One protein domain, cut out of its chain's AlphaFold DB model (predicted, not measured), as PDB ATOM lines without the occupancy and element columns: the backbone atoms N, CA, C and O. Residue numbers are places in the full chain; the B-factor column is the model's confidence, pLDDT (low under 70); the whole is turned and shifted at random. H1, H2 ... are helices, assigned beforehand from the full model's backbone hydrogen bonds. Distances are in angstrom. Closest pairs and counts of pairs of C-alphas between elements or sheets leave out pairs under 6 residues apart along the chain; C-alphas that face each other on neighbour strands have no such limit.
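AT A GLANCE: This is residues 2 to 63 of the 63 residues of an uncharacterized protein of Anaeromicrobium sediminis (UniProt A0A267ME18). One long, unbent helix, H1, makes a free arm, and at its far end the chain turns a corner into a shorter helix, H2, so that the two form an open V. A third, very short helix, H3, follows at the other end of H2, turned back at an angle to it, and residues 2 to 27 of H1 stick out with nothing packed on them. The printed part has 62 residues with three named helices in the order H1, H2, H3 and no named strand; the class is all helix. The whole is extended, with a radius of gyration of the C-alphas of 17.1 A, and it spans 49 by 32 by 18 A.

IN THESE COORDINATES: H1 covers residues 2 to 33, from Leu 2 to Lys 33, and is 46.6 A long from first to last C-alpha. It begins at C-alpha 2 at (-15.011, 48.368, 30.934) and ends at C-alpha 33 at (-51.039, 32.624, 56.015). H2 covers residues 39 to 50, from Arg 39 to Asp 50, and is 16.4 A long. H3 covers residues 54 to 61, from Val 54 to Arg 61, is 10.9 A long and ends at C-alpha 61 at (-56.993, 54.186, 43.237).

HOW THE PARTS SIT: Residues 2 to 27, which belong to H1, stand free. H1 and H2 are close but not clearly touching, with the C-alphas of Ile 32 and Arg 39 the closest at 6.6 A. Their lines stand at a steep tilt of 48 degrees, and they run opposite ways. H2 and H3 are also close but not clearly touching; their closest C-alphas, those of Leu 49 and Ile 57, are 7.3 A apart. These two helices run opposite ways at a steep tilt of 45 degrees. H1 and H3 are apart. In H1, H2 and H3 every O i to N i+4 pair is within hydrogen-bond range.

THE WHOLE: The two C-alphas farthest apart are those of Leu 2 and Gly 35, at 50.2 A, and the outline is flat, but only just. Without the stretch that stands free, the remaining 36 residues span 32 by 18 by 10 A, with a radius of gyration of 11.9 A. The printed part has no cut and ends at residue 63, the chain's last residue. The link from H1 to H2, 5 residues, and the link from H2 to H3, 3 residues, are both tight. The mean pLDDT of the printed part is 91.2, and residues 2 and 63 are under 70.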
ATOM      1  N   LEU A   2     -13.611  47.925  31.067       67.38
ATOM      2  CA  LEU A   2     -15.011  48.368  30.934       67.38
ATOM      3  C   LEU A   2     -16.049  47.228  30.949       67.38
ATOM      4  O   LEU A   2     -17.085  47.351  31.589       67.38
ATOM      5  N   ASP A   3     -15.767  46.112  30.270       76.56
ATOM      6  CA  ASP A   3     -16.739  45.015  30.155       76.56
ATOM      7  C   ASP A   3     -17.017  44.343  31.505       76.56
ATOM      8  O   ASP A   3     -18.163  44.039  31.819       76.56
ATOM      9  N   LEU A   4     -15.985  44.168  32.341       80.25
ATOM     10  CA  LEU A   4     -16.116  43.589  33.685       80.25
ATOM     11  C   LEU A   4     -17.000  44.454  34.589       80.25
ATOM     12  O   LEU A   4     -17.826  43.905  35.314       80.25
ATOM     13  N   ASP A   5     -16.878  45.778  34.496       80.94
ATOM     14  CA  ASP A   5     -17.704  46.708  35.271       80.94
ATOM     15  C   ASP A   5     -19.175  46.653  34.834       80.94
ATOM     16  O   ASP A   5     -20.074  46.672  35.674       80.94
ATOM     17  N   VAL A   6     -19.440  46.515  33.530       86.25
ATOM     18  CA  VAL A   6     -20.806  46.342  33.005       86.25
ATOM     19  C   VAL A   6     -21.405  45.007  33.458       86.25
ATOM     20  O   VAL A   6     -22.558  44.963  33.885       86.25
ATOM     21  N   TYR A   7     -20.635  43.915  33.424       84.69
ATOM     22  CA  TYR A   7     -21.100  42.615  33.921       84.69
ATOM     23  C   TYR A   7     -21.356  42.619  35.432       84.69
ATOM     24  O   TYR A   7     -22.337  42.017  35.870       84.69
ATOM     25  N   ALA A   8     -20.524  43.310  36.215       83.81
ATOM     26  CA  ALA A   8     -20.733  43.475  37.651       83.81
ATOM     27  C   ALA A   8     -22.040  44.232  37.938       83.81
ATOM     28  O   ALA A   8     -22.879  43.737  38.684       83.81
ATOM     29  N   GLN A   9     -22.280  45.352  37.247       82.44
ATOM     30  CA  GLN A   9     -23.525  46.121  37.379       82.44
ATOM     31  C   GLN A   9     -24.769  45.301  36.994       82.44
ATOM     32  O   GLN A   9     -25.798  45.377  37.661       82.44
ATOM     33  N   LEU A  10     -24.685  44.480  35.943       85.94
ATOM     34  CA  LEU A  10     -25.766  43.559  35.566       85.94
ATOM     35  C   LEU A  10     -26.003  42.468  36.621       85.94
ATOM     36  O   LEU A  10     -27.143  42.042  36.817       85.94
ATOM     37  N   GLY A  11     -24.939  42.008  37.285       86.69
ATOM     38  CA  GLY A  11     -25.010  41.079  38.411       86.69
ATOM     39  C   GLY A  11     -25.750  41.685  39.601       86.69
ATOM     40  O   GLY A  11     -26.710  41.086  40.085       86.69
ATOM     41  N   ASP A  12     -25.374  42.901  39.992       87.19
ATOM     42  CA  ASP A  12     -25.999  43.633  41.098       87.19
ATOM     43  C   ASP A  12     -27.483  43.923  40.829       87.19
ATOM     44  O   ASP A  12     -28.327  43.776  41.718       87.19
ATOM     45  N   LEU A  13     -27.829  44.280  39.585       87.81
ATOM     46  CA  LEU A  13     -29.219  44.466  39.160       87.81
ATOM     47  C   LEU A  13     -30.016  43.164  39.281       87.81
ATOM     48  O   LEU A  13     -31.079  43.153  39.898       87.81
ATOM     49  N   LYS A  14     -29.478  42.047  38.775       87.88
ATOM     50  CA  LYS A  14     -30.123  40.732  38.905       87.88
ATOM     51  C   LYS A  14     -30.316  40.314  40.357       87.88
ATOM     52  O   LYS A  14     -31.359  39.757  40.695       87.88
ATOM     53  N   GLU A  15     -29.321  40.546  41.208       92.94
ATOM     54  CA  GLU A  15     -29.421  40.217  42.625       92.94
ATOM     55  C   GLU A  15     -30.476  41.083  43.323       92.94
ATOM     56  O   GLU A  15     -31.293  40.570  44.093       92.94
ATOM     57  N   THR A  16     -30.500  42.380  43.019       93.06
ATOM     58  CA  THR A  16     -31.496  43.315  43.550       93.06
ATOM     59  C   THR A  16     -32.907  42.907  43.132       93.06
ATOM     60  O   THR A  16     -33.791  42.795  43.984       93.06
ATOM     61  N   ASP A  17     -33.113  42.592  41.853       94.25
ATOM     62  CA  ASP A  17     -34.400  42.129  41.326       94.25
ATOM     63  C   ASP A  17     -34.845  40.813  41.973       94.25
ATOM     64  O   ASP A  17     -36.014  40.661  42.350       94.25
ATOM     65  N   TYR A  18     -33.915  39.873  42.171       93.19
ATOM     66  CA  TYR A  18     -34.184  38.620  42.873       93.19
ATOM     67  C   TYR A  18     -34.622  38.865  44.323       93.19
ATOM     68  O   TYR A  18     -35.670  38.366  44.744       93.19
ATOM     69  N   ARG A  19     -33.859  39.662  45.083       95.62
ATOM     70  CA  ARG A  19     -34.166  39.981  46.487       95.62
ATOM     71  C   ARG A  19     -35.510  40.699  46.616       95.62
ATOM     72  O   ARG A  19     -36.297  40.355  47.497       95.62
ATOM     73  N   ASN A  20     -35.807  41.632  45.712       96.38
ATOM     74  CA  ASN A  20     -37.087  42.339  45.673       96.38
ATOM     75  C   ASN A  20     -38.253  41.386  45.383       96.38
ATOM     76  O   ASN A  20     -39.264  41.409  46.087       96.38
ATOM     77  N   THR A  21     -38.099  40.506  44.391       95.81
ATOM     78  CA  THR A  21     -39.121  39.510  44.039       95.81
ATOM     79  C   THR A  21     -39.387  38.560  45.206       95.81
ATOM     80  O   THR A  21     -40.544  38.299  45.542       95.81
ATOM     81  N   LEU A  22     -38.331  38.091  45.880       97.31
ATOM     82  CA  LEU A  22     -38.447  37.239  47.063       97.31
ATOM     83  C   LEU A  22     -39.146  37.960  48.221       97.31
ATOM     84  O   LEU A  22     -40.011  37.370  48.871       97.31
ATOM     85  N   ALA A  23     -38.814  39.228  48.472       97.81
ATOM     86  CA  ALA A  23     -39.460  40.023  49.512       97.81
ATOM     87  C   ALA A  23     -40.969  40.167  49.253       97.81
ATOM     88  O   ALA A  23     -41.773  39.901  50.147       97.81
ATOM     89  N   ILE A  24     -41.365  40.503  48.021       97.31
ATOM     90  CA  ILE A  24     -42.779  40.626  47.631       97.31
ATOM     91  C   ILE A  24     -43.502  39.282  47.778       97.31
ATOM     92  O   ILE A  24     -44.567  39.227  48.395       97.31
ATOM     93  N   ALA A  25     -42.918  38.191  47.272       96.50
ATOM     94  CA  ALA A  25     -43.490  36.852  47.405       96.50
ATOM     95  C   ALA A  25     -43.677  36.460  48.879       96.50
ATOM     96  O   ALA A  25     -44.730  35.953  49.263       96.50
ATOM     97  N   THR A  26     -42.692  36.772  49.724       97.88
ATOM     98  CA  THR A  26     -42.744  36.514  51.169       97.88
ATOM     99  C   THR A  26     -43.867  37.300  51.840       97.88
ATOM    100  O   THR A  26     -44.612  36.743  52.642       97.88
ATOM    101  N   ILE A  27     -44.031  38.579  51.493       98.12
ATOM    102  CA  ILE A  27     -45.125  39.410  52.013       98.12
ATOM    103  C   ILE A  27     -46.481  38.813  51.622       98.12
ATOM    104  O   ILE A  27     -47.341  38.651  52.485       98.12
ATOM    105  N   ILE A  28     -46.668  38.434  50.353       96.94
ATOM    106  CA  ILE A  28     -47.917  37.822  49.871       96.94
ATOM    107  C   ILE A  28     -48.228  36.537  50.651       96.94
ATOM    108  O   ILE A  28     -49.350  36.358  51.128       96.94
ATOM    109  N   GLU A  29     -47.235  35.665  50.836       97.75
ATOM    110  CA  GLU A  29     -47.399  34.423  51.596       97.75
ATOM    111  C   GLU A  29     -47.760  34.674  53.063       97.75
ATOM    112  O   GLU A  29     -48.639  34.001  53.605       97.75
ATOM    113  N   LEU A  30     -47.148  35.671  53.710       98.31
ATOM    114  CA  LEU A  30     -47.490  36.049  55.082       98.31
ATOM    115  C   LEU A  30     -48.930  36.564  55.193       98.31
ATOM    116  O   LEU A  30     -49.648  36.164  56.108       98.31
ATOM    117  N   LEU A  31     -49.376  37.406  54.257       97.88
ATOM    118  CA  LEU A  31     -50.750  37.921  54.236       97.88
ATOM    119  C   LEU A  31     -51.774  36.793  54.057       97.88
ATOM    120  O   LEU A  31     -52.805  36.785  54.732       97.88
ATOM    121  N   ILE A  32     -51.471  35.813  53.201       97.25
ATOM    122  CA  ILE A  32     -52.322  34.635  53.005       97.25
ATOM    123  C   ILE A  32     -52.348  33.764  54.259       97.25
ATOM    124  O   ILE A  32     -53.419  33.387  54.735       97.25
ATOM    125  N   LYS A  33     -51.174  33.459  54.817       97.94
ATOM    126  CA  LYS A  33     -51.039  32.624  56.015       97.94
ATOM    127  C   LYS A  33     -51.755  33.231  57.225       97.94
ATOM    128  O   LYS A  33     -52.350  32.494  58.004       97.94
ATOM    129  N   ASN A  34     -51.733  34.555  57.354       98.00
ATOM    130  CA  ASN A  34     -52.419  35.282  58.422       98.00
ATOM    131  C   ASN A  34     -53.930  35.450  58.176       98.00
ATOM    132  O   ASN A  34     -54.606  36.090  58.976       98.00
ATOM    133  N   GLY A  35     -54.465  34.906  57.077       96.50
ATOM    134  CA  GLY A  35     -55.888  34.979  56.743       96.50
ATOM    135  C   GLY A  35     -56.356  36.361  56.282       96.50
ATOM    136  O   GLY A  35     -57.560  36.583  56.188       96.50
ATOM    137  N   MET A  36     -55.437  37.286  55.978       97.56
ATOM    138  CA  MET A  36     -55.787  38.632  55.504       97.56
ATOM    139  C   MET A  36     -56.309  38.621  54.063       97.56
ATOM    140  O   MET A  36     -57.044  39.519  53.663       97.56
ATOM    141  N   MET A  37     -55.925  37.614  53.276       96.75
ATOM    142  CA  MET A  37     -56.450  37.359  51.935       96.75
ATOM    143  C   MET A  37     -56.303  35.882  51.564       96.75
ATOM    144  O   MET A  37     -55.499  35.154  52.135       96.75
ATOM    145  N   THR A  38     -57.036  35.429  50.554       97.62
ATOM    146  CA  THR A  38     -56.884  34.089  49.978       97.62
ATOM    147  C   THR A  38     -56.039  34.118  48.705       97.62
ATOM    148  O   THR A  38     -56.034  35.095  47.954       97.62
ATOM    149  N   ARG A  39     -55.401  32.985  48.373       94.69
ATOM    150  CA  ARG A  39     -54.706  32.797  47.081       94.69
ATOM    151  C   ARG A  39     -55.592  33.138  45.881       94.69
ATOM    152  O   ARG A  39     -55.132  33.724  44.908       94.69
ATOM    153  N   ARG A  40     -56.876  32.780  45.961       97.06
ATOM    154  CA  ARG A  40     -57.855  33.021  44.895       97.06
ATOM    155  C   ARG A  40     -58.163  34.509  44.726       97.06
ATOM    156  O   ARG A  40     -58.310  34.968  43.598       97.06
ATOM    157  N   GLU A  41     -58.280  35.259  45.819       96.94
ATOM    158  CA  GLU A  41     -58.471  36.714  45.769       96.94
ATOM    159  C   GLU A  41     -57.264  37.414  45.164       96.94
ATOM    160  O   GLU A  41     -57.444  38.225  44.255       96.94
ATOM    161  N   PHE A  42     -56.059  37.033  45.595       95.69
ATOM    162  CA  PHE A  42     -54.820  37.539  45.019       95.69
ATOM    163  C   PHE A  42     -54.755  37.277  43.508       95.69
ATOM    164  O   PHE A  42     -54.592  38.217  42.736       95.69
ATOM    165  N   ALA A  43     -54.971  36.031  43.066       95.44
ATOM    166  CA  ALA A  43     -54.903  35.666  41.649       95.44
ATOM    167  C   ALA A  43     -55.911  36.442  40.783       95.44
ATOM    168  O   ALA A  43     -55.568  36.914  39.700       95.44
ATOM    169  N   ARG A  44     -57.146  36.627  41.270       96.81
ATOM    170  CA  ARG A  44     -58.152  37.438  40.565       96.81
ATOM    171  C   ARG A  44     -57.756  38.906  40.482       96.81
ATOM    172  O   ARG A  44     -57.953  39.516  39.438       96.81
ATOM    173  N   MET A  45     -57.229  39.475  41.567       94.69
ATOM    174  CA  MET A  45     -56.775  40.864  41.568       94.69
ATOM    175  C   MET A  45     -55.587  41.055  40.623       94.69
ATOM    176  O   MET A  45     -55.605  41.984  39.824       94.69
ATOM    177  N   ALA A  46     -54.601  40.157  40.666       94.25
ATOM    178  CA  ALA A  46     -53.446  40.188  39.777       94.25
ATOM    179  C   ALA A  46     -53.877  40.126  38.305       94.25
ATOM    180  O   ALA A  46     -53.510  41.001  37.531       94.25
ATOM    181  N   SER A  47     -54.738  39.166  37.946       94.88
ATOM    182  CA  SER A  47     -55.282  39.060  36.586       94.88
ATOM    183  C   SER A  47     -56.043  40.318  36.171       94.88
ATOM    184  O   SER A  47     -55.849  40.804  35.061       94.88
ATOM    185  N   ARG A  48     -56.870  40.883  37.059       94.81
ATOM    186  CA  ARG A  48     -57.593  42.125  36.776       94.81
ATOM    187  C   ARG A  48     -56.631  43.280  36.502       94.81
ATOM    188  O   ARG A  48     -56.825  43.977  35.519       94.81
ATOM    189  N   LEU A  49     -55.623  43.476  37.350       93.19
ATOM    190  CA  LEU A  49     -54.649  44.560  37.198       93.19
ATOM    191  C   LEU A  49     -53.811  44.413  35.923       93.19
ATOM    192  O   LEU A  49     -53.562  45.413  35.264       93.19
ATOM    193  N   ASP A  50     -53.432  43.187  35.561       93.81
ATOM    194  CA  ASP A  50     -52.657  42.885  34.350       93.81
ATOM    195  C   ASP A  50     -53.404  43.259  33.055       93.81
ATOM    196  O   ASP A  50     -52.797  43.648  32.064       93.81
ATOM    197  N   HIS A  51     -54.740  43.210  33.081       93.56
ATOM    198  CA  HIS A  51     -55.591  43.568  31.941       93.56
ATOM    199  C   HIS A  51     -56.069  45.029  31.970       93.56
ATOM    200  O   HIS A  51     -56.763  45.455  31.047       93.56
ATOM    201  N   MET A  52     -55.743  45.794  33.016       93.56
ATOM    202  CA  MET A  52     -56.150  47.194  33.127       93.56
ATOM    203  C   MET A  52     -55.145  48.119  32.446       93.56
ATOM    204  O   MET A  52     -53.930  47.998  32.596       93.56
ATOM    205  N   THR A  53     -55.666  49.128  31.761       90.81
ATOM    206  CA  THR A  53     -54.867  50.259  31.295       90.81
ATOM    207  C   THR A  53     -54.392  51.112  32.474       90.81
ATOM    208  O   THR A  53     -54.998  51.147  33.549       90.81
ATOM    209  N   VAL A  54     -53.318  51.876  32.262       87.25
ATOM    210  CA  VAL A  54     -52.777  52.803  33.272       87.25
ATOM    211  C   VAL A  54     -53.846  53.781  33.773       87.25
ATOM    212  O   VAL A  54     -53.875  54.109  34.961       87.25
ATOM    213  N   GLU A  55     -54.742  54.229  32.892       87.88
ATOM    214  CA  GLU A  55     -55.791  55.185  33.243       87.88
ATOM    215  C   GLU A  55     -56.887  54.547  34.109       87.88
ATOM    216  O   GLU A  55     -57.299  55.120  35.118       87.88
ATOM    217  N   GLU A  56     -57.278  53.307  33.813       88.44
ATOM    218  CA  GLU A  56     -58.211  52.547  34.653       88.44
ATOM    219  C   GLU A  56     -57.630  52.267  36.047       88.44
ATOM    220  O   GLU A  56     -58.356  52.314  37.044       88.44
ATOM    221  N   ILE A  57     -56.316  52.025  36.148       87.50
ATOM    222  CA  ILE A  57     -55.632  51.833  37.438       87.50
ATOM    223  C   ILE A  57     -55.675  53.117  38.273       87.50
ATOM    224  O   ILE A  57     -55.915  53.050  39.481       87.50
ATOM    225  N   LYS A  58     -55.472  54.290  37.658       87.88
ATOM    226  CA  LYS A  58     -55.569  55.577  38.366       87.88
ATOM    227  C   LYS A  58     -56.973  55.807  38.917       87.88
ATOM    228  O   LYS A  58     -57.106  56.167  40.083       87.88
ATOM    229  N   ILE A  59     -58.006  55.547  38.113       88.06
ATOM    230  CA  ILE A  59     -59.407  55.701  38.532       88.06
ATOM    231  C   ILE A  59     -59.733  54.763  39.700       88.06
ATOM    232  O   ILE A  59     -60.384  55.178  40.655       88.06
ATOM    233  N   LEU A  60     -59.252  53.514  39.663       86.50
ATOM    234  CA  LEU A  60     -59.463  52.550  40.746       86.50
ATOM    235  C   LEU A  60     -58.855  53.015  42.078       86.50
ATOM    236  O   LEU A  60     -59.444  52.764  43.121       86.50
ATOM    237  N   ARG A  61     -57.695  53.680  42.043       84.69
ATOM    238  CA  ARG A  61     -56.993  54.186  43.237       84.69
ATOM    239  C   ARG A  61     -57.584  55.480  43.803       84.69
ATOM    240  O   ARG A  61     -57.251  55.840  44.925       84.69
ATOM    241  N   ALA A  62     -58.397  56.189  43.022       82.06
ATOM    242  CA  ALA A  62     -59.007  57.462  43.405       82.06
ATOM    243  C   ALA A  62     -60.398  57.314  44.054       82.06
ATOM    244  O   ALA A  62     -61.002  58.323  44.420       82.06
ATOM    245  N   ARG A  63     -60.917  56.084  44.163       59.94
ATOM    246  CA  ARG A  63     -62.169  55.746  44.860       59.94
ATOM    247  C   ARG A  63     -61.865  55.155  46.226       59.94
ATOM    248  O   ARG A  63     -62.674  55.422  47.137       59.94
TER     249      ARG A  63